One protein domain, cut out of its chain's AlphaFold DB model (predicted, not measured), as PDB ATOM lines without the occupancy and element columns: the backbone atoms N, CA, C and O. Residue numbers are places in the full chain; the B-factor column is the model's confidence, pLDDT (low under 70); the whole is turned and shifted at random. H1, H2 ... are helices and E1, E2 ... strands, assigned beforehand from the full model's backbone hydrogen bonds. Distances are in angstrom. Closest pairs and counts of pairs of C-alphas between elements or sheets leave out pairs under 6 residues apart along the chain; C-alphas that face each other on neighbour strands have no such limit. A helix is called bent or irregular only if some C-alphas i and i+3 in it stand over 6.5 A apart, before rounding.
ATOM      1  N   ASP A  76      -9.341  16.359  -1.605       91.50
ATOM      2  CA  ASP A  76     -10.436  16.172  -2.566       91.50
ATOM      3  C   ASP A  76     -11.051  14.763  -2.549       91.50
ATOM      4  O   ASP A  76     -12.209  14.602  -2.932       91.50
ATOM      5  N   GLU A  77     -10.298  13.749  -2.117       88.81
ATOM      6  CA  GLU A  77     -10.759  12.360  -1.992       88.81
ATOM      7  C   GLU A  77     -11.363  12.066  -0.609       88.81
ATOM      8  O   GLU A  77     -12.062  11.069  -0.434       88.81
ATOM      9  N   HIS A  78     -11.133  12.950   0.367       90.19
ATOM     10  CA  HIS A  78     -11.496  12.777   1.776       90.19
ATOM     11  C   HIS A  78     -12.351  13.943   2.284       90.19
ATOM     12  O   HIS A  78     -12.127  14.486   3.368       90.19
ATOM     13  N   LEU A  79     -13.332  14.349   1.478       92.06
ATOM     14  CA  LEU A  79     -14.232  15.442   1.825       92.06
ATOM     15  C   LEU A  79     -15.233  15.020   2.912       92.06
ATOM     16  O   LEU A  79     -15.714  13.881   2.901       92.06
ATOM     17  N   PRO A  80     -15.611  15.937   3.819       90.25
ATOM     18  CA  PRO A  80     -16.729  15.719   4.729       90.25
ATOM     19  C   PRO A  80     -18.020  15.397   3.974       90.25
ATOM     20  O   PRO A  80     -18.219  15.889   2.862       90.25
ATOM     21  N   PRO A  81     -18.959  14.658   4.592       91.25
ATOM     22  CA  PRO A  81     -20.236  14.322   3.958       91.25
ATOM     23  C   PRO A  81     -21.094  15.554   3.627       91.25
ATOM     24  O   PRO A  81     -21.979  15.487   2.778       91.25
ATOM     25  N   THR A  82     -20.841  16.678   4.295       92.69
ATOM     26  CA  THR A  82     -21.491  17.977   4.085       92.69
ATOM     27  C   THR A  82     -20.888  18.764   2.919       92.69
ATOM     28  O   THR A  82     -21.454  19.780   2.520       92.69
ATOM     29  N   VAL A  83     -19.761  18.323   2.349       95.19
ATOM     30  CA  VAL A  83     -19.004  19.073   1.342       95.19
ATOM     31  C   VAL A  83     -19.114  18.408  -0.023       95.19
ATOM     32  O   VAL A  83     -18.782  17.242  -0.207       95.19
ATOM     33  N   SER A  84     -19.544  19.181  -1.017       95.75
ATOM     34  CA  SER A  84     -19.578  18.762  -2.419       95.75
ATOM     35  C   SER A  84     -18.524  19.508  -3.230       95.75
ATOM     36  O   SER A  84     -18.479  20.738  -3.216       95.75
ATOM     37  N   LEU A  85     -17.702  18.775  -3.979       96.50
ATOM     38  CA  LEU A  85     -16.739  19.351  -4.914       96.50
ATOM     39  C   LEU A  85     -17.352  19.460  -6.311       96.50
ATOM     40  O   LEU A  85     -17.670  18.461  -6.952       96.50
ATOM     41  N   LEU A  86     -17.479  20.689  -6.798       95.31
ATOM     42  CA  LEU A  86     -17.898  21.002  -8.157       95.31
ATOM     43  C   LEU A  86     -16.675  21.444  -8.959       95.31
ATOM     44  O   LEU A  86     -15.859  22.230  -8.478       95.31
ATOM     45  N   GLN A  87     -16.549  20.968 -10.196       94.94
ATOM     46  CA  GLN A  87     -15.446  21.335 -11.083       94.94
ATOM     47  C   GLN A  87     -15.980  21.839 -12.415       94.94
ATOM     48  O   GLN A  87     -16.918  21.270 -12.975       94.94
ATOM     49  N   ASN A  88     -15.380  22.906 -12.938       92.44
ATOM     50  CA  ASN A  88     -15.691  23.376 -14.282       92.44
ATOM     51  C   ASN A  88     -14.724  22.768 -15.326       92.44
ATOM     52  O   ASN A  88     -13.632  22.320 -14.974       92.44
ATOM     53  N   PRO A  89     -15.059  22.815 -16.632       93.69
ATOM     54  CA  PRO A  89     -14.185  22.297 -17.694       93.69
ATOM     55  C   PRO A  89     -12.818  22.991 -17.807       93.69
ATOM     56  O   PRO A  89     -11.930  22.493 -18.486       93.69
ATOM     57  N   LYS A  90     -12.650  24.157 -17.170       93.62
ATOM     58  CA  LYS A  90     -11.395  24.920 -17.133       93.62
ATOM     59  C   LYS A  90     -10.527  24.570 -15.914       93.62
ATOM     60  O   LYS A  90      -9.504  25.213 -15.711       93.62
ATOM     61  N   GLY A  91     -10.932  23.591 -15.099       90.94
ATOM     62  CA  GLY A  91     -10.196  23.129 -13.920       90.94
ATOM     63  C   GLY A  91     -10.424  23.942 -12.639       90.94
ATOM     64  O   GLY A  91      -9.769  23.676 -11.634       90.94
ATOM     65  N   ALA A  92     -11.341  24.913 -12.634       94.12
ATOM     66  CA  ALA A  92     -11.707  25.626 -11.412       94.12
ATOM     67  C   ALA A  92     -12.565  24.734 -10.509       94.12
ATOM     68  O   ALA A  92     -13.505  24.087 -10.978       94.12
ATOM     69  N   LYS A  93     -12.249  24.748  -9.213       95.69
ATOM     70  CA  LYS A  93     -12.917  23.966  -8.172       95.69
ATOM     71  C   LYS A  93     -13.778  24.869  -7.297       95.69
ATOM     72  O   LYS A  93     -13.352  25.960  -6.926       95.69
ATOM     73  N   VAL A  94     -14.966  24.394  -6.948       96.38
ATOM     74  CA  VAL A  94     -15.872  25.017  -5.983       96.38
ATOM     75  C   VAL A  94     -16.211  23.973  -4.931       96.38
ATOM     76  O   VAL A  94     -16.774  22.931  -5.252       96.38
ATOM     77  N   TYR A  95     -15.872  24.266  -3.681       96.94
ATOM     78  CA  TYR A  95     -16.219  23.437  -2.532       96.94
ATOM     79  C   TYR A  95     -17.492  24.016  -1.922       96.94
ATOM     80  O   TYR A  95     -17.466  25.083  -1.309       96.94
ATOM     81  N   LEU A  96     -18.620  23.348  -2.152       96.62
ATOM     82  CA  LEU A  96     -19.904  23.717  -1.576       96.62
ATOM     83  C   LEU A  96     -20.032  23.050  -0.209       96.62
ATOM     84  O   LEU A  96     -20.214  21.838  -0.132       96.62
ATOM     85  N   VAL A  97     -19.924  23.845   0.853       95.69
ATOM     86  CA  VAL A  97     -20.045  23.383   2.240       95.69
ATOM     87  C   VAL A  97     -21.492  23.559   2.687       95.69
ATOM     88  O   VAL A  97     -21.970  24.684   2.821       95.69
ATOM     89  N   GLY A  98     -22.206  22.454   2.888       92.56
ATOM     90  CA  GLY A  98     -23.536  22.462   3.481       92.56
ATOM     91  C   GLY A  98     -23.438  22.761   4.971       92.56
ATOM     92  O   GLY A  98     -22.874  21.969   5.719       92.56
ATOM     93  N   THR A  99     -23.985  23.895   5.403       88.44
ATOM     94  CA  THR A  99     -23.930  24.309   6.807       88.44
ATOM     95  C   THR A  99     -25.236  24.039   7.535       88.44
ATOM     96  O   THR A  99     -26.319  24.294   7.001       88.44
ATOM     97  N   ALA A 100     -25.141  23.606   8.787       81.25
ATOM     98  CA  ALA A 100     -26.270  23.585   9.702       81.25
ATOM     99  C   ALA A 100     -26.093  24.719  10.712       81.25
ATOM    100  O   ALA A 100     -25.292  24.577  11.628       81.25
ATOM    101  N   HIS A 101     -26.906  25.778  10.560       67.38
ATOM    102  CA  HIS A 101     -26.805  27.119  11.186       67.38
ATOM    103  C   HIS A 101     -26.622  27.158  12.723       67.38
ATOM    104  O   HIS A 101     -26.398  28.227  13.303       67.38
ATOM    105  N   PHE A 102     -26.761  25.993  13.360       71.19
ATOM    106  CA  PHE A 102     -26.710  25.716  14.785       71.19
ATOM    107  C   PHE A 102     -25.895  24.440  15.103       71.19
ATOM    108  O   PHE A 102     -26.303  23.612  15.912       71.19
ATOM    109  N   SER A 103     -24.762  24.234  14.431       79.19
ATOM    110  CA  SER A 103     -23.889  23.073  14.646       79.19
ATOM    111  C   SER A 103     -22.438  23.511  14.797       79.19
ATOM    112  O   SER A 103     -21.927  24.321  14.021       79.19
ATOM    113  N   VAL A 104     -21.771  22.978  15.821       82.25
ATOM    114  CA  VAL A 104     -20.327  23.174  16.018       82.25
ATOM    115  C   VAL A 104     -19.563  22.390  14.954       82.25
ATOM    116  O   VAL A 104     -18.618  22.913  14.372       82.25
ATOM    117  N   GLU A 105     -20.047  21.196  14.611       87.88
ATOM    118  CA  GLU A 105     -19.512  20.361  13.535       87.88
ATOM    119  C   GLU A 105     -19.491  21.127  12.206       87.88
ATOM    120  O   GLU A 105     -18.490  21.121  11.498       87.88
ATOM    121  N   SER A 106     -20.547  21.893  11.914       90.19
ATOM    122  CA  SER A 106     -20.598  22.748  10.727       90.19
ATOM    123  C   SER A 106     -19.542  23.861  10.731       90.19
ATOM    124  O   SER A 106     -19.079  24.274   9.666       90.19
ATOM    125  N   GLN A 107     -19.162  24.383  11.900       90.88
ATOM    126  CA  GLN A 107     -18.086  25.374  12.009       90.88
ATOM    127  C   GLN A 107     -16.722  24.717  11.790       90.88
ATOM    128  O   GLN A 107     -15.849  25.294  11.139       90.88
ATOM    129  N   ASP A 108     -16.541  23.507  12.306       91.88
ATOM    130  CA  ASP A 108     -15.301  22.757  12.148       91.88
ATOM    131  C   ASP A 108     -15.096  22.298  10.700       91.88
ATOM    132  O   ASP A 108     -13.989  22.449  10.181       91.88
ATOM    133  N   ASP A 109     -16.159  21.888   9.999       93.12
ATOM    134  CA  ASP A 109     -16.131  21.603   8.559       93.12
ATOM    135  C   ASP A 109     -15.666  22.826   7.753       93.12
ATOM    136  O   ASP A 109     -14.765  22.722   6.917       93.12
ATOM    137  N   VAL A 110     -16.215  24.014   8.043       95.00
ATOM    138  CA  VAL A 110     -15.790  25.273   7.404       95.00
ATOM    139  C   VAL A 110     -14.307  25.546   7.657       95.00
ATOM    140  O   VAL A 110     -13.565  25.863   6.724       95.00
ATOM    141  N   SER A 111     -13.862  25.404   8.907       94.81
ATOM    142  CA  SER A 111     -12.461  25.605   9.280       94.81
ATOM    143  C   SER A 111     -11.539  24.635   8.547       94.81
ATOM    144  O   SER A 111     -10.520  25.043   7.989       94.81
ATOM    145  N   MET A 112     -11.898  23.354   8.527       93.69
ATOM    146  CA  MET A 112     -11.120  22.303   7.891       93.69
ATOM    147  C   MET A 112     -11.008  22.525   6.383       93.69
ATOM    148  O   MET A 112      -9.898  22.470   5.849       93.69
ATOM    149  N   VAL A 113     -12.118  22.830   5.704       95.50
ATOM    150  CA  VAL A 113     -12.133  23.088   4.256       95.50
ATOM    151  C   VAL A 113     -11.254  24.288   3.911       95.50
ATOM    152  O   VAL A 113     -10.394  24.173   3.041       95.50
ATOM    153  N   ILE A 114     -11.402  25.424   4.600       95.62
ATOM    154  CA  ILE A 114     -10.636  26.641   4.279       95.62
ATOM    155  C   ILE A 114      -9.130  26.421   4.475       95.62
ATOM    156  O   ILE A 114      -8.336  26.825   3.622       95.62
ATOM    157  N   ARG A 115      -8.728  25.750   5.559       94.00
ATOM    158  CA  ARG A 115      -7.313  25.493   5.871       94.00
ATOM    159  C   ARG A 115      -6.648  24.528   4.896       94.00
ATOM    160  O   ARG A 115      -5.498  24.755   4.519       94.00
ATOM    161  N   ASN A 116      -7.366  23.482   4.486       93.69
ATOM    162  CA  ASN A 116      -6.851  22.471   3.564       93.69
ATOM    163  C   ASN A 116      -6.826  22.972   2.118       93.69
ATOM    164  O   ASN A 116      -5.818  22.823   1.431       93.69
ATOM    165  N   VAL A 117      -7.909  23.606   1.667       94.50
ATOM    166  CA  VAL A 117      -8.043  24.073   0.280       94.50
ATOM    167  C   VAL A 117      -7.235  25.344   0.028       94.50
ATOM    168  O   VAL A 117      -6.750  25.538  -1.084       94.50
ATOM    169  N   ARG A 118      -7.101  26.221   1.035       94.19
ATOM    170  CA  ARG A 118      -6.559  27.586   0.894       94.19
ATOM    171  C   ARG A 118      -7.128  28.302  -0.344       94.19
ATOM    172  O   ARG A 118      -6.381  28.640  -1.262       94.19
ATOM    173  N   PRO A 119      -8.456  28.495  -0.405       95.75
ATOM    174  CA  PRO A 119      -9.111  29.015  -1.598       95.75
ATOM    175  C   PRO A 119      -8.698  30.464  -1.890       95.75
ATOM    176  O   PRO A 119      -8.361  31.222  -0.984       95.75
ATOM    177  N   HIS A 120      -8.805  30.867  -3.158       95.38
ATOM    178  CA  HIS A 120      -8.647  32.269  -3.568       95.38
ATOM    179  C   HIS A 120      -9.825  33.139  -3.105       95.38
ATOM    180  O   HIS A 120      -9.679  34.337  -2.873       95.38
ATOM    181  N   ILE A 121     -11.014  32.536  -3.022       96.25
ATOM    182  CA  ILE A 121     -12.268  33.213  -2.699       96.25
ATOM    183  C   ILE A 121     -13.093  32.324  -1.768       96.25
ATOM    184  O   ILE A 121     -13.303  31.147  -2.063       96.25
ATOM    185  N   VAL A 122     -13.621  32.907  -0.695       97.00
ATOM    186  CA  VAL A 122     -14.670  32.311   0.140       97.00
ATOM    187  C   VAL A 122     -15.941  33.131  -0.021       97.00
ATOM    188  O   VAL A 122     -15.976  34.309   0.325       97.00
ATOM    189  N   MET A 123     -17.001  32.516  -0.541       95.88
ATOM    190  CA  MET A 123     -18.325  33.134  -0.595       95.88
ATOM    191  C   MET A 123     -19.166  32.649   0.586       95.88
ATOM    192  O   MET A 123     -19.294  31.446   0.793       95.88
ATOM    193  N   VAL A 124     -19.779  33.574   1.321       93.56
ATOM    194  CA  VAL A 124     -20.758  33.269   2.372       93.56
ATOM    195  C   VAL A 124     -22.164  33.668   1.924       93.56
ATOM    196  O   VAL A 124     -22.349  34.707   1.283       93.56
ATOM    197  N   GLU A 125     -23.167  32.864   2.281       91.00
ATOM    198  CA  GLU A 125     -24.590  33.146   2.033       91.00
ATOM    199  C   GLU A 125     -25.116  34.200   3.024       91.00
ATOM    200  O   GLU A 125     -25.953  33.957   3.891       91.00
ATOM    201  N   LEU A 126     -24.560  35.406   2.931       87.88
ATOM    202  CA  LEU A 126     -24.940  36.551   3.744       87.88
ATOM    203  C   LEU A 126     -24.897  37.813   2.886       87.88
ATOM    204  O   LEU A 126     -24.065  37.928   1.989       87.88
ATOM    205  N   CYS A 127     -25.784  38.768   3.161       86.69
ATOM    206  CA  CYS A 127     -25.773  40.071   2.505       86.69
ATOM    207  C   CYS A 127     -24.928  41.086   3.279       86.69
ATOM    208  O   CYS A 127     -24.812  41.013   4.505       86.69
ATOM    209  N   ARG A 128     -24.391  42.091   2.575       82.69
ATOM    210  CA  ARG A 128     -23.493  43.111   3.152       82.69
ATOM    211  C   ARG A 128     -24.085  43.833   4.365       82.69
ATOM    212  O   ARG A 128     -23.402  43.992   5.368       82.69
ATOM    213  N   ASN A 129     -25.371  44.186   4.325       72.06
ATOM    214  CA  ASN A 129     -26.051  44.878   5.432       72.06
ATOM    215  C   ASN A 129     -26.085  44.052   6.728       72.06
ATOM    216  O   ASN A 129     -26.348  44.598   7.794       72.06
ATOM    217  N   ARG A 130     -25.863  42.737   6.633       74.25
ATOM    218  CA  ARG A 130     -25.779  41.832   7.778       74.25
ATOM    219  C   ARG A 130     -24.341  41.449   8.116       74.25
ATOM    220  O   ARG A 130     -24.154  40.751   9.097       74.25
ATOM    221  N   ALA A 131     -23.329  41.913   7.383       74.00
ATOM    222  CA  ALA A 131     -21.932  41.577   7.655       74.00
ATOM    223  C   ALA A 131     -21.463  42.045   9.043       74.00
ATOM    224  O   ALA A 131     -20.633  41.378   9.656       74.00
ATOM    225  N   SER A 132     -22.026  43.136   9.576       64.25
ATOM    226  CA  SER A 132     -21.734  43.608  10.938       64.25
ATOM    227  C   SER A 132     -22.072  42.569  12.011       64.25
ATOM    228  O   SER A 132     -21.377  42.504  13.020       64.25
ATOM    229  N   ILE A 133     -23.056  41.690  11.763       62.56
ATOM    230  CA  ILE A 133     -23.398  40.594  12.680       62.56
ATOM    231  C   ILE A 133     -22.250  39.593  12.829       62.56
ATOM    232  O   ILE A 133     -22.145  38.928  13.847       62.56
ATOM    233  N   LEU A 134     -21.363  39.493  11.833       61.22
ATOM    234  CA  LEU A 134     -20.210  38.592  11.875       61.22
ATOM    235  C   LEU A 134     -19.061  39.139  12.724       61.22
ATOM    236  O   LEU A 134     -18.114  38.413  13.009       61.22
ATOM    237  N   GLN A 135     -19.108  40.423  13.082       60.19
ATOM    238  CA  GLN A 135     -18.095  41.073  13.913       60.19
ATOM    239  C   GLN A 135     -18.517  41.164  15.382       60.19
ATOM    240  O   GLN A 135     -17.692  41.489  16.232       60.19
ATOM    241  N   MET A 136     -19.786  40.880  15.675       58.56
ATOM    242  CA  MET A 136     -20.339  40.868  17.022       58.56
ATOM    243  C   MET A 136     -20.150  39.482  17.645       58.56
ATOM    244  O   MET A 136     -20.258  38.455  16.972       58.56
ATOM    245  N   ASP A 137     -19.846  39.451  18.937       62.16
ATOM    246  CA  ASP A 137     -19.801  38.221  19.715       62.16
ATOM    247  C   ASP A 137     -21.212  37.670  19.958       62.16
ATOM    248  O   ASP A 137     -22.213  38.388  19.925       62.16
ATOM    249  N   GLU A 138     -21.278  36.362  20.200       61.72
ATOM    250  CA  GLU A 138     -22.512  35.596  20.400       61.72
ATOM    251  C   GLU A 138     -23.437  36.246  21.441       61.72
ATOM    252  O   GLU A 138     -24.628  36.436  21.191       61.72
ATOM    253  N   GLU A 139     -22.868  36.693  22.565       60.22
ATOM    254  CA  GLU A 139     -23.617  37.348  23.636       60.22
ATOM    255  C   GLU A 139     -24.203  38.701  23.220       60.22
ATOM    256  O   GLU A 139     -25.318  39.050  23.617       60.22
ATOM    257  N   THR A 140     -23.468  39.491  22.435       59.47
ATOM    258  CA  THR A 140     -23.944  40.793  21.951       59.47
ATOM    259  C   THR A 140     -25.019  40.618  20.892       59.47
ATOM    260  O   THR A 140     -26.017  41.333  20.941       59.47
ATOM    261  N   ILE A 141     -24.903  39.622  20.007       59.53
ATOM    262  CA  ILE A 141     -25.964  39.275  19.050       59.53
ATOM    263  C   ILE A 141     -27.218  38.833  19.796       59.53
ATOM    264  O   ILE A 141     -28.314  39.279  19.469       59.53
ATOM    265  N   GLU A 142     -27.083  37.996  20.824       58.16
ATOM    266  CA  GLU A 142     -28.217  37.606  21.654       58.16
ATOM    267  C   GLU A 142     -28.870  38.801  22.351       58.16
ATOM    268  O   GLU A 142     -30.101  38.883  22.405       58.16
ATOM    269  N   ARG A 143     -28.074  39.733  22.890       60.03
ATOM    270  CA  ARG A 143     -28.591  40.964  23.502       60.03
ATOM    271  C   ARG A 143     -29.262  41.860  22.466       60.03
ATOM    272  O   ARG A 143     -30.354  42.342  22.736       60.03
ATOM    273  N   GLU A 144     -28.682  42.061  21.287       58.81
ATOM    274  CA  GLU A 144     -29.279  42.871  20.217       58.81
ATOM    275  C   GLU A 144     -30.537  42.230  19.618       58.81
ATOM    276  O   GLU A 144     -31.514  42.930  19.362       58.81
ATOM    277  N   ALA A 145     -30.563  40.905  19.458       57.56
ATOM    278  CA  ALA A 145     -31.750  40.163  19.038       57.56
ATOM    279  C   ALA A 145     -32.880  40.281  20.071       57.56
ATOM    280  O   ALA A 145     -34.052  40.346  19.704       57.56
ATOM    281  N   LYS A 146     -32.542  40.355  21.365       54.25
ATOM    282  CA  LYS A 146     -33.495  40.649  22.449       54.25
ATOM    283  C   LYS A 146     -33.887  42.138  22.484       54.25
ATOM    284  O   LYS A 146     -35.007  42.451  22.878       54.25
ATOM    285  N   ASN A 147     -33.009  43.032  22.025       52.25
ATOM    286  CA  ASN A 147     -33.147  44.491  22.070       52.25
ATOM    287  C   ASN A 147     -33.419  45.118  20.694       52.25
ATOM    288  O   ASN A 147     -32.931  46.219  20.415       52.25
ATOM    289  N   ILE A 148     -34.195  44.446  19.834       58.00
ATOM    290  CA  ILE A 148     -34.699  45.015  18.577       58.00
ATOM    291  C   ILE A 148     -35.288  46.396  18.875       58.00
ATOM    292  O   ILE A 148     -36.349  46.539  19.484       58.00
ATOM    293  N   THR A 149     -34.540  47.427  18.500       55.06
ATOM    294  CA  THR A 149     -34.795  48.777  18.981       55.06
ATOM    295  C   THR A 149     -36.015  49.321  18.257       55.06
ATOM    296  O   THR A 149     -36.076  49.304  17.026       55.06
ATOM    297  N   PHE A 150     -36.982  49.831  19.018       57.12
ATOM    298  CA  PHE A 150     -38.188  50.490  18.508       57.12
ATOM    299  C   PHE A 150     -37.874  51.555  17.435       57.12
ATOM    300  O   PHE A 150     -38.644  51.753  16.499       57.12
ATOM    301  N   GLU A 151     -36.690  52.164  17.506       61.62
ATOM    302  CA  GLU A 151     -36.140  53.089  16.512       61.62
ATOM    303  C   GLU A 151     -35.962  52.466  15.118       61.62
ATOM    304  O   GLU A 151     -36.354  53.081  14.128       61.62
ATOM    305  N   LYS A 152     -35.456  51.225  15.012       62.00
ATOM    306  CA  LYS A 152     -35.306  50.510  13.727       62.00
ATOM    307  C   LYS A 152     -36.671  50.189  13.111       62.00
ATOM    308  O   LYS A 152     -36.839  50.263  11.893       62.00
ATOM    309  N   ILE A 153     -37.658  49.876  13.952       63.50
ATOM    310  CA  ILE A 153     -39.048  49.654  13.531       63.50
ATOM    311  C   ILE A 153     -39.643  50.967  13.008       63.50
ATOM    312  O   ILE A 153     -40.184  50.998  11.904       63.50
ATOM    313  N   MET A 154     -39.486  52.063  13.756       64.19
ATOM    314  CA  MET A 154     -40.003  53.380  13.381       64.19
ATOM    315  C   MET A 154     -39.369  53.906  12.086       64.19
ATOM    316  O   MET A 154     -40.083  54.403  11.215       64.19
ATOM    317  N   ALA A 155     -38.052  53.751  11.919       67.88
ATOM    318  CA  ALA A 155     -37.341  54.115  10.694       67.88
ATOM    319  C   ALA A 155     -37.865  53.323   9.484       67.88
ATOM    320  O   ALA A 155     -38.218  53.909   8.461       67.88
ATOM    321  N   THR A 156     -38.046  52.007   9.641       63.22
ATOM    322  CA  THR A 156     -38.566  51.142   8.570       63.22
ATOM    323  C   THR A 156     -40.006  51.495   8.192       63.22
ATOM    324  O   THR A 156     -40.341  51.501   7.008       63.22
ATOM    325  N   ILE A 157     -40.860  51.815   9.174       69.75
ATOM    326  CA  ILE A 157     -42.238  52.273   8.933       69.75
ATOM    327  C   ILE A 157     -42.241  53.595   8.162       69.75
ATOM    328  O   ILE A 157     -43.047  53.767   7.248       69.75
ATOM    329  N   LYS A 158     -41.349  54.524   8.522       75.50
ATOM    330  CA  LYS A 158     -41.266  55.848   7.901       75.50
ATOM    331  C   LYS A 158     -40.798  55.777   6.445       75.50
ATOM    332  O   LYS A 158     -41.304  56.530   5.622       75.50
ATOM    333  N   GLU A 159     -39.874  54.874   6.133       69.25
ATOM    334  CA  GLU A 159     -39.321  54.710   4.783       69.25
ATOM    335  C   GLU A 159     -40.180  53.822   3.874       69.25
ATOM    336  O   GLU A 159     -40.333  54.114   2.693       69.25
ATOM    337  N   ASN A 160     -40.753  52.739   4.406       65.75
ATOM    338  CA  ASN A 160     -41.373  51.681   3.597       65.75
ATOM    339  C   ASN A 160     -42.876  51.487   3.861       65.75
ATOM    340  O   ASN A 160     -43.512  50.605   3.280       65.75
ATOM    341  N   GLY A 161     -43.460  52.297   4.745       75.44
ATOM    342  CA  GLY A 161     -44.864  52.222   5.129       75.44
ATOM    343  C   GLY A 161     -45.161  51.193   6.226       75.44
ATOM    344  O   GLY A 161     -44.384  50.287   6.537       75.44
ATOM    345  N   VAL A 162     -46.347  51.335   6.825       75.12
ATOM    346  CA  VAL A 162     -46.773  50.598   8.030       75.12
ATOM    347  C   VAL A 162     -46.798  49.082   7.820       75.12
ATOM    348  O   VAL A 162     -46.365  48.340   8.698       75.12
ATOM    349  N   PHE A 163     -47.251  48.605   6.655       69.81
ATOM    350  CA  PHE A 163     -47.321  47.167   6.369       69.81
ATOM    351  C   PHE A 163     -45.932  46.517   6.349       69.81
ATOM    352  O   PHE A 163     -45.730  45.458   6.942       69.81
ATOM    353  N   GLN A 164     -44.954  47.168   5.713       65.19
ATOM    354  CA  GLN A 164     -43.602  46.629   5.592       65.19
ATOM    355  C   GLN A 164     -42.849  46.690   6.927       65.19
ATOM    356  O   GLN A 164     -42.148  45.739   7.271       65.19
ATOM    357  N   GLY A 165     -43.066  47.741   7.724       71.50
ATOM    358  CA  GLY A 165     -42.549  47.815   9.092       71.50
ATOM    359  C   GLY A 165     -43.166  46.775  10.039       71.50
ATOM    360  O   GLY A 165     -42.445  46.161  10.829       71.50
ATOM    361  N   LEU A 166     -44.474  46.506   9.923       72.75
ATOM    362  CA  LEU A 166     -45.150  45.447  10.683       72.75
ATOM    363  C   LEU A 166     -44.599  44.066  10.321       72.75
ATOM    364  O   LEU A 166     -44.260  43.287  11.209       72.75
ATOM    365  N   MET A 167     -44.463  43.776   9.024       65.31
ATOM    366  CA  MET A 167     -43.860  42.528   8.556       65.31
ATOM    367  C   MET A 167     -42.437  42.378   9.080       65.31
ATOM    368  O   MET A 167     -42.123  41.362   9.689       65.31
ATOM    369  N   TYR A 168     -41.597  43.404   8.928       69.06
ATOM    370  CA  TYR A 168     -40.227  43.388   9.436       69.06
ATOM    371  C   TYR A 168     -40.166  43.087  10.942       69.06
ATOM    372  O   TYR A 168     -39.397  42.232  11.371       69.06
ATOM    373  N   THR A 169     -41.053  43.696  11.731       68.88
ATOM    374  CA  THR A 169     -41.173  43.434  13.175       68.88
ATOM    375  C   THR A 169     -41.562  41.983  13.476       68.88
ATOM    376  O   THR A 169     -41.024  41.371  14.396       68.88
ATOM    377  N   LEU A 170     -42.481  41.399  12.703       69.31
ATOM    378  CA  LEU A 170     -42.891  40.002  12.870       69.31
ATOM    379  C   LEU A 170     -41.765  39.023  12.511       69.31
ATOM    380  O   LEU A 170     -41.560  38.046  13.228       69.31
ATOM    381  N   PHE A 171     -40.993  39.301  11.458       67.94
ATOM    382  CA  PHE A 171     -39.827  38.487  11.100       67.94
ATOM    383  C   PHE A 171     -38.720  38.562  12.147       67.94
ATOM    384  O   PHE A 171     -38.133  37.538  12.480       67.94
ATOM    385  N   LEU A 172     -38.480  39.743  12.714       67.75
ATOM    386  CA  LEU A 172     -37.531  39.902  13.808       67.75
ATOM    387  C   LEU A 172     -37.955  39.113  15.057       67.75
ATOM    388  O   LEU A 172     -37.123  38.445  15.669       67.75
ATOM    389  N   ASN A 173     -39.251  39.113  15.387       69.75
ATOM    390  CA  ASN A 173     -39.789  38.282  16.467       69.75
ATOM    391  C   ASN A 173     -39.619  36.779  16.191       69.75
ATOM    392  O   ASN A 173     -39.228  36.045  17.095       69.75
ATOM    393  N   LEU A 174     -39.858  36.326  14.954       69.19
ATOM    394  CA  LEU A 174     -39.629  34.933  14.558       69.19
ATOM    395  C   LEU A 174     -38.151  34.548  14.695       69.19
ATOM    396  O   LEU A 174     -37.839  33.511  15.273       69.19
ATOM    397  N   SER A 175     -37.235  35.392  14.211       66.62
ATOM    398  CA  SER A 175     -35.797  35.158  14.361       66.62
ATOM    399  C   SER A 175     -35.394  35.050  15.834       66.62
ATOM    400  O   SER A 175     -34.677  34.125  16.195       66.62
ATOM    401  N   ALA A 176     -35.904  35.931  16.701       65.69
ATOM    402  CA  ALA A 176     -35.619  35.890  18.135       65.69
ATOM    403  C   ALA A 176     -36.196  34.642  18.836       65.69
ATOM    404  O   ALA A 176     -35.587  34.135  19.780       65.69
ATOM    405  N   GLN A 177     -37.355  34.143  18.392       64.56
ATOM    406  CA  GLN A 177     -37.944  32.899  18.899       64.56
ATOM    407  C   GLN A 177     -37.108  31.679  18.505       64.56
ATOM    408  O   GLN A 177     -36.771  30.884  19.378       64.56
ATOM    409  N   LEU A 178     -36.691  31.584  17.238       61.88
ATOM    410  CA  LEU A 178     -35.842  30.492  16.754       61.88
ATOM    411  C   LEU A 178     -34.496  30.445  17.488       61.88
ATOM    412  O   LEU A 178     -34.076  29.379  17.925       61.88
ATOM    413  N   THR A 179     -33.859  31.599  17.714       63.03
ATOM    414  CA  THR A 179     -32.621  31.670  18.507       63.03
ATOM    415  C   THR A 179     -32.827  31.164  19.939       63.03
ATOM    416  O   THR A 179     -31.955  30.503  20.494       63.03
ATOM    417  N   ARG A 180     -33.984  31.445  20.557       63.09
ATOM    418  CA  ARG A 180     -34.286  31.013  21.932       63.09
ATOM    419  C   ARG A 180     -34.545  29.512  22.036       63.09
ATOM    420  O   ARG A 180     -34.149  28.915  23.029       63.09
ATOM    421  N   GLU A 181     -35.224  28.929  21.053       60.38
ATOM    422  CA  GLU A 181     -35.511  27.488  21.032       60.38
ATOM    423  C   GLU A 181     -34.262  26.650  20.740       60.38
ATOM    424  O   GLU A 181     -34.142  25.543  21.257       60.38
ATOM    425  N   LEU A 182     -33.324  27.187  19.956       55.78
ATOM    426  CA  LEU A 182     -32.124  26.465  19.520       55.78
ATOM    427  C   LEU A 182     -30.901  26.716  20.414       55.78
ATOM    428  O   LEU A 182     -29.930  25.974  20.327       55.78
ATOM    429  N   GLY A 183     -30.953  27.710  21.308       56.47
ATOM    430  CA  GLY A 183     -29.974  27.894  22.388       56.47
ATOM    431  C   GLY A 183     -28.572  28.327  21.949       56.47
ATOM    432  O   GLY A 183     -27.660  28.316  22.770       56.47
ATOM    433  N   MET A 184     -28.393  28.705  20.686       60.94
ATOM    434  CA  MET A 184     -27.138  29.230  20.150       60.94
ATOM    435  C   MET A 184     -27.404  30.298  19.091       60.94
ATOM    436  O   MET A 184     -28.443  30.287  18.421       60.94
ATOM    437  N   ALA A 185     -26.482  31.252  18.951       63.72
ATOM    438  CA  ALA A 185     -26.653  32.352  18.016       63.72
ATOM    439  C   ALA A 185     -26.376  31.886  16.576       63.72
ATOM    440  O   ALA A 185     -25.322  31.308  16.293       63.72
ATOM    441  N   PRO A 186     -27.280  32.185  15.627       70.25
ATOM    442  CA  PRO A 186     -27.080  31.802  14.239       70.25
ATOM    443  C   PRO A 186     -25.833  32.488  13.655       70.25
ATOM    444  O   PRO A 186     -25.630  33.688  13.837       70.25
ATOM    445  N   GLY A 187     -25.035  31.747  12.883       77.19
ATOM    446  CA  GLY A 187     -23.991  32.307  12.013       77.19
ATOM    447  C   GLY A 187     -22.571  32.085  12.518       77.19
ATOM    448  O   GLY A 187     -21.662  32.827  12.137       77.19
ATOM    449  N   GLY A 188     -22.370  31.087  13.384       83.56
ATOM    450  CA  GLY A 188     -21.039  30.652  13.807       83.56
ATOM    451  C   GLY A 188     -20.165  30.234  12.623       83.56
ATOM    452  O   GLY A 188     -18.981  30.559  12.588       83.56
ATOM    453  N   GLU A 189     -20.748  29.622  11.594       89.38
ATOM    454  CA  GLU A 189     -20.034  29.175  10.392       89.38
ATOM    455  C   GLU A 189     -19.458  30.345   9.608       89.38
ATOM    456  O   GLU A 189     -18.314  30.313   9.164       89.38
ATOM    457  N   PHE A 190     -20.234  31.418   9.478       89.81
ATOM    458  CA  PHE A 190     -19.806  32.619   8.773       89.81
ATOM    459  C   PHE A 190     -18.740  33.381   9.567       89.81
ATOM    460  O   PHE A 190     -17.774  33.874   8.982       89.81
ATOM    461  N   ARG A 191     -18.878  33.440  10.900       88.62
ATOM    462  CA  ARG A 191     -17.847  33.992  11.795       88.62
ATOM    463  C   ARG A 191     -16.546  33.201  11.677       88.62
ATOM    464  O   ARG A 191     -15.481  33.798  11.526       88.62
ATOM    465  N   ARG A 192     -16.636  31.869  11.679       91.69
ATOM    466  CA  ARG A 192     -15.494  30.973  11.485       91.69
ATOM    467  C   ARG A 192     -14.856  31.180  10.115       91.69
ATOM    468  O   ARG A 192     -13.650  31.380  10.056       91.69
ATOM    469  N   ALA A 193     -15.641  31.230   9.040       93.62
ATOM    470  CA  ALA A 193     -15.133  31.504   7.698       93.62
ATOM    471  C   ALA A 193     -14.346  32.822   7.646       93.62
ATOM    472  O   ALA A 193     -13.225  32.856   7.144       93.62
ATOM    473  N   LEU A 194     -14.892  33.894   8.227       91.44
ATOM    474  CA  LEU A 194     -14.220  35.192   8.291       91.44
ATOM    475  C   LEU A 194     -12.912  35.133   9.096       91.44
ATOM    476  O   LEU A 194     -11.923  35.744   8.695       91.44
ATOM    477  N   ALA A 195     -12.896  34.412  10.220       92.19
ATOM    478  CA  ALA A 195     -11.695  34.235  11.030       92.19
ATOM    479  C   ALA A 195     -10.594  33.479  10.269       92.19
ATOM    480  O   ALA A 195      -9.446  33.911  10.280       92.19
ATOM    481  N   GLU A 196     -10.943  32.401   9.568       94.25
ATOM    482  CA  GLU A 196      -9.986  31.581   8.816       94.25
ATOM    483  C   GLU A 196      -9.453  32.307   7.572       94.25
ATOM    484  O   GLU A 196      -8.254  32.275   7.304       94.25
ATOM    485  N   VAL A 197     -10.307  33.043   6.849       93.38
ATOM    486  CA  VAL A 197      -9.886  33.850   5.687       93.38
ATOM    487  C   VAL A 197      -8.863  34.913   6.084       93.38
ATOM    488  O   VAL A 197      -7.888  35.108   5.365       93.38
ATOM    489  N   ARG A 198      -9.023  35.553   7.253       90.81
ATOM    490  CA  ARG A 198      -8.064  36.552   7.769       90.81
ATOM    491  C   ARG A 198      -6.662  35.991   8.014       90.81
ATOM    492  O   ARG A 198      -5.709  36.761   8.061       90.81
ATOM    493  N   MET A 199      -6.534  34.677   8.181       91.69
ATOM    494  CA  MET A 199      -5.245  34.010   8.381       91.69
ATOM    495  C   MET A 199      -4.544  33.674   7.053       91.69
ATOM    496  O   MET A 199      -3.382  33.269   7.061       91.69
ATOM    497  N   LEU A 200      -5.223  33.829   5.910       91.88
ATOM    498  CA  LEU A 200      -4.693  33.542   4.578       91.88
ATOM    499  C   LEU A 200      -4.264  34.838   3.873       91.88
ATOM    500  O   LEU A 200      -5.002  35.813   3.837       91.88
ATOM    501  N   GLN A 201      -3.080  34.837   3.254       85.88
ATOM    502  CA  GLN A 201      -2.520  36.041   2.617       85.88
ATOM    503  C   GLN A 201      -3.141  36.381   1.246       85.88
ATOM    504  O   GLN A 201      -3.009  37.513   0.803       85.88
ATOM    505  N   ASN A 202      -3.836  35.437   0.593       89.00
ATOM    506  CA  ASN A 202      -4.363  35.579  -0.777       89.00
ATOM    507  C   ASN A 202      -5.816  35.082  -0.913       89.00
ATOM    508  O   ASN A 202      -6.170  34.459  -1.915       89.00
ATOM    509  N   CYS A 203      -6.644  35.297   0.109       95.06
ATOM    510  CA  CYS A 203      -8.042  34.875   0.100       95.06
ATOM    511  C   CYS A 203      -8.969  36.069   0.318       95.06
ATOM    512  O   CYS A 203      -8.791  36.835   1.264       95.06
ATOM    513  N   VAL A 204      -9.972  36.216  -0.548       93.94
ATOM    514  CA  VAL A 204     -10.981  37.278  -0.457       93.94
ATOM    515  C   VAL A 204     -12.312  36.694   0.004       93.94
ATOM    516  O   VAL A 204     -12.729  35.631  -0.461       93.94
ATOM    517  N   ILE A 205     -13.011  37.400   0.895       92.81
ATOM    518  CA  ILE A 205     -14.369  37.033   1.307       92.81
ATOM    519  C   ILE A 205     -15.421  37.785   0.481       92.81
ATOM    520  O   ILE A 205     -15.348  39.001   0.320       92.81
ATOM    521  N   HIS A 206     -16.430  37.068  -0.014       94.38
ATOM    522  CA  HIS A 206     -17.556  37.628  -0.758       94.38
ATOM    523  C   HIS A 206     -18.896  37.328  -0.079       94.38
ATOM    524  O   HIS A 206     -19.178  36.208   0.338       94.38
ATOM    525  N   PHE A 207     -19.755  38.343  -0.027       92.50
ATOM    526  CA  PHE A 207     -21.131  38.255   0.459       92.50
ATOM    527  C   PHE A 207     -22.061  37.954  -0.715       92.50
ATOM    528  O   PHE A 207     -22.279  38.821  -1.563       92.50
ATOM    529  N   GLY A 208     -22.547  36.717  -0.795       91.31
ATOM    530  CA  GLY A 208     -23.285  36.219  -1.956       91.31
ATOM    531  C   GLY A 208     -24.792  36.472  -1.935       91.31
ATOM    532  O   GLY A 208     -25.447  36.220  -2.943       91.31
ATOM    533  N   ASP A 209     -25.358  36.958  -0.823       91.25
ATOM    534  CA  ASP A 209     -26.807  37.161  -0.714       91.25
ATOM    535  C   ASP A 209     -27.228  38.616  -0.972       91.25
ATOM    536  O   ASP A 209     -26.508  39.588  -0.714       91.25
ATOM    537  N   ARG A 210     -28.458  38.770  -1.462       87.56
ATOM    538  CA  ARG A 210     -29.103  40.066  -1.676       87.56
ATOM    539  C   ARG A 210     -29.556  40.674  -0.346       87.56
ATOM    540  O   ARG A 210     -29.800  39.942   0.613       87.56
ATOM    541  N   PRO A 211     -29.767  41.999  -0.269       82.38
ATOM    542  CA  PRO A 211     -30.266  42.616   0.952       82.38
ATOM    543  C   PRO A 211     -31.555  41.945   1.448       82.38
ATOM    544  O   PRO A 211     -32.522  41.786   0.697       82.38
ATOM    545  N   ILE A 212     -31.579  41.572   2.731       78.38
ATOM    546  CA  ILE A 212     -32.665  40.770   3.320       78.38
ATOM    547  C   ILE A 212     -34.045  41.421   3.157       78.38
ATOM    548  O   ILE A 212     -35.036  40.729   2.950       78.38
ATOM    549  N   HIS A 213     -34.122  42.754   3.165       71.25
ATOM    550  CA  HIS A 213     -35.376  43.474   2.945       71.25
ATOM    551  C   HIS A 213     -35.935  43.246   1.530       71.25
ATOM    552  O   HIS A 213     -37.150  43.153   1.366       71.25
ATOM    553  N   VAL A 214     -35.077  43.090   0.511       82.38
ATOM    554  CA  VAL A 214     -35.491  42.754  -0.861       82.38
ATOM    555  C   VAL A 214     -36.010  41.323  -0.910       82.38
ATOM    556  O   VAL A 214     -37.063  41.069  -1.493       82.38
ATOM    557  N   THR A 215     -35.301  40.383  -0.275       82.56
ATOM    558  CA  THR A 215     -35.758  38.992  -0.111       82.56
ATOM    559  C   THR A 215     -37.141  38.939   0.510       82.56
ATOM    560  O   THR A 215     -38.035  38.293  -0.036       82.56
ATOM    561  N   LEU A 216     -37.322  39.672   1.603       77.62
ATOM    562  CA  LEU A 216     -38.558  39.699   2.355       77.62
ATOM    563  C   LEU A 216     -39.699  40.329   1.570       77.62
ATOM    564  O   LEU A 216     -40.773  39.744   1.471       77.62
ATOM    565  N   LYS A 217     -39.451  41.483   0.947       77.50
ATOM    566  CA  LYS A 217     -40.420  42.148   0.077       77.50
ATOM    567  C   LYS A 217     -40.887  41.204  -1.030       77.50
ATOM    568  O   LYS A 217     -42.086  41.053  -1.219       77.50
ATOM    569  N   ARG A 218     -39.964  40.506  -1.703       84.69
ATOM    570  CA  ARG A 218     -40.302  39.521  -2.744       84.69
ATOM    571  C   ARG A 218     -41.136  38.364  -2.195       84.69
ATOM    572  O   ARG A 218     -42.155  38.026  -2.787       84.69
ATOM    573  N   ALA A 219     -40.745  37.791  -1.057       83.75
ATOM    574  CA  ALA A 219     -41.505  36.717  -0.422       83.75
ATOM    575  C   ALA A 219     -42.937  37.163  -0.082       83.75
ATOM    576  O   ALA A 219     -43.893  36.452  -0.372       83.75
ATOM    577  N   LEU A 220     -43.092  38.380   0.446       77.12
ATOM    578  CA  LEU A 220     -44.392  38.956   0.780       77.12
ATOM    579  C   LEU A 220     -45.242  39.255  -0.455       77.12
ATOM    580  O   LEU A 220     -46.447  39.037  -0.412       77.12
ATOM    581  N   THR A 221     -44.642  39.700  -1.564       81.38
ATOM    582  CA  THR A 221     -45.384  39.958  -2.813       81.38
ATOM    583  C   THR A 221     -45.951  38.697  -3.463       81.38
ATOM    584  O   THR A 221     -46.889  38.795  -4.246       81.38
ATOM    585  N   VAL A 222     -45.410  37.516  -3.145       87.94
ATOM    586  CA  VAL A 222     -45.928  36.228  -3.639       87.94
ATOM    587  C   VAL A 222     -47.167  35.783  -2.850       87.94
ATOM    588  O   VAL A 222     -47.949  34.957  -3.321       87.94
ATOM    589  N   LEU A 223     -47.384  36.327  -1.650       83.00
ATOM    590  CA  LEU A 223     -48.531  35.973  -0.826       83.00
ATOM    591  C   LEU A 223     -49.794  36.681  -1.327       83.00
ATOM    592  O   LEU A 223     -49.813  37.890  -1.545       83.00
ATOM    593  N   SER A 224     -50.883  35.922  -1.452       86.44
ATOM    594  CA  SER A 224     -52.214  36.506  -1.602       86.44
ATOM    595  C   SER A 224     -52.611  37.252  -0.326       86.44
ATOM    596  O   SER A 224     -52.146  36.916   0.763       86.44
ATOM    597  N   TRP A 225     -53.545  38.200  -0.439       83.88
ATOM    598  CA  TRP A 225     -54.082  38.942   0.708       83.88
ATOM    599  C   TRP A 225     -54.509  38.024   1.870       83.88
ATOM    600  O   TRP A 225     -54.177  38.277   3.028       83.88
ATOM    601  N   TRP A 226     -55.165  36.901   1.558       87.56
ATOM    602  CA  TRP A 226     -55.575  35.903   2.550       87.56
ATOM    603  C   TRP A 226     -54.391  35.186   3.208       87.56
ATOM    604  O   TRP A 226     -54.393  34.995   4.424       87.56
ATOM    605  N   ASN A 227     -53.358  34.829   2.438       86.06
ATOM    606  CA  ASN A 227     -52.150  34.210   2.982       86.06
ATOM    607  C   ASN A 227     -51.342  35.195   3.833       86.06
ATOM    608  O   ASN A 227     -50.800  34.794   4.858       86.06
ATOM    609  N   SER A 228     -51.311  36.478   3.469       83.19
ATOM    610  CA  SER A 228     -50.698  37.530   4.284       83.19
ATOM    611  C   SER A 228     -51.420  37.704   5.621       83.19
ATOM    612  O   SER A 228     -50.764  37.744   6.658       83.19
ATOM    613  N   ILE A 229     -52.760  37.728   5.632       83.88
ATOM    614  CA  ILE A 229     -53.545  37.765   6.880       83.88
ATOM    615  C   ILE A 229     -53.286  36.512   7.719       83.88
ATOM    616  O   ILE A 229     -53.065  36.618   8.924       83.88
ATOM    617  N   ARG A 230     -53.268  35.327   7.098       83.94
ATOM    618  CA  ARG A 230     -52.976  34.067   7.795       83.94
ATOM    619  C   ARG A 230     -51.565  34.055   8.383       83.94
ATOM    620  O   ARG A 230     -51.391  33.577   9.499       83.94
ATOM    621  N   LEU A 231     -50.578  34.595   7.666       81.69
ATOM    622  CA  LEU A 231     -49.203  34.739   8.143       81.69
ATOM    623  C   LEU A 231     -49.137  35.684   9.346       81.69
ATOM    624  O   LEU A 231     -48.543  35.322  10.356       81.69
ATOM    625  N   ILE A 232     -49.786  36.851   9.267       80.50
ATOM    626  CA  ILE A 232     -49.893  37.791  10.392       80.50
ATOM    627  C   ILE A 232     -50.532  37.095  11.590       80.50
ATOM    628  O   ILE A 232     -49.976  37.129  12.684       80.50
ATOM    629  N   TRP A 233     -51.671  36.427  11.390       84.38
ATOM    630  CA  TRP A 233     -52.367  35.711  12.453       84.38
ATOM    631  C   TRP A 233     -51.469  34.649  13.088       84.38
ATOM    632  O   TRP A 233     -51.345  34.605  14.308       84.38
ATOM    633  N   CYS A 234     -50.791  33.840  12.272       79.94
ATOM    634  CA  CYS A 234     -49.842  32.844  12.750       79.94
ATOM    635  C   CYS A 234     -48.744  33.509  13.587       79.94
ATOM    636  O   CYS A 234     -48.618  33.221  14.766       79.94
ATOM    637  N   LEU A 235     -48.025  34.492  13.052       74.25
ATOM    638  CA  LEU A 235     -46.913  35.130  13.765       74.25
ATOM    639  C   LEU A 235     -47.350  35.880  15.040       74.25
ATOM    640  O   LEU A 235     -46.586  35.947  15.998       74.25
ATOM    641  N   THR A 236     -48.580  36.403  15.089       75.31
ATOM    642  CA  THR A 236     -49.093  37.137  16.262       75.31
ATOM    643  C   THR A 236     -49.657  36.200  17.338       75.31
ATOM    644  O   THR A 236     -49.506  36.461  18.530       75.31
ATOM    645  N   PHE A 237     -50.300  35.096  16.939       78.50
ATOM    646  CA  PHE A 237     -51.016  34.185  17.844       78.50
ATOM    647  C   PHE A 237     -50.352  32.808  18.022       78.50
ATOM    648  O   PHE A 237     -50.824  32.017  18.839       78.50
TER     649      PHE A 237
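Overview. This is residues 76 to 237 of the 251 residues of an uncharacterized protein of Homalodisca liturata (UniProt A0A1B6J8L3). Two lobes lie end to end: in one, the helices H1 and H6 run side by side over two small two-stranded sheets, E1 with E2 and E3 with E4; in the other, the long helix H5 has H3, H4 and H8 crossing it, with H7 close by. H2 lies between the lobes. The printed part has 162 residues, with eight named helices and four named strands in the order E1 E2 H1 E3 H2 H3 H4 H5 H6 E4 H7 H8; E1 and E2 are antiparallel, E3 and E4 parallel, and the class is mostly helix. It is only just loose, close to compact, with a radius of gyration of the C-alphas of 18.6 A and spans of 51 by 37 by 27 A.

Arrangement. Start with E1, residues 83 to 87, and E2, residues 93 to 97, an antiparallel hairpin where N 84 and O 96 are 2.9 A apart, within hydrogen-bond range. Next comes H1, residues 104 to 117; its closest C-alpha to E2 is that of Val 110, 7.0 A from that of Val 97. E3, residues 121 to 124, is near E2, and is parallel to E4, residues 204 to 207, with N 206 and O 122 at 2.8 A. Between these strands, in a strand-helix-strand unit, two parallel neighbour strands joined through helices, come H2, residues 128 to 134, H3, residues 138 to 146, H4, residues 150 to 160, H5, residues 162 to 182, and H6, residues 188 to 197. H2 is irregular, with C-alphas 129 and 132 at 7.1 A, and only just touches H6, with 3 pairs of C-alphas within 8 A, the closest Leu 134 and Arg 191, 5.2 A. H5 is the hub: its residues 172 to 176 touch H3, closest at the C-alphas of Ala 145 and Ala 176, 5.8 A, and its residues 163 to 169 touch H4 in a helical hairpin, closest at those of Ile 157 and Gly 165, 4.5 A, at a steep tilt of 43 degrees. H6 touches H1 at a shallow tilt of 21 degrees, the same way, with the C-alphas of Gln 107 and Glu 189 closest at 4.6 A. H7, residues 212 to 222, is close to but not clearly touching H5, with the C-alphas of Gln 164 and Lys 217 closest at 7.8 A. Residues 232 to 236 of H8, residues 225 to 237, touch H5, closest at the C-alphas of Leu 170 and Leu 235, 6.4 A. Every O i to N i+4 pair is within hydrogen-bond range in H1, H3, H4, H5, H6, H7 and H8; H2 has 0 of 3, but 3 of 4 O i to N i+3 pairs.

Along the chain. Find C-alpha 83 at (-19.004, 19.073, 1.342), where E1 begins; E1 is 13.1 A long and E2 12.6 A. H1 measures 20.0 A. Find C-alpha 162 at (-46.773, 50.598, 8.030); from there H5 runs 30.5 A to C-alpha 182. H8, 18.0 A, ends at C-alpha 237 at (-51.016, 34.185, 17.844).

Size, cuts and confidence. The C-alphas of Glu 77 and Lys 158 are the two farthest apart, 54.0 A. The printed part has no cut, and no link is long. The mean pLDDT of the printed part is 80.0; it is under 70 at 50 residues: 101, 132 to 157, 159 to 160, 163 to 164 and 167 to 185.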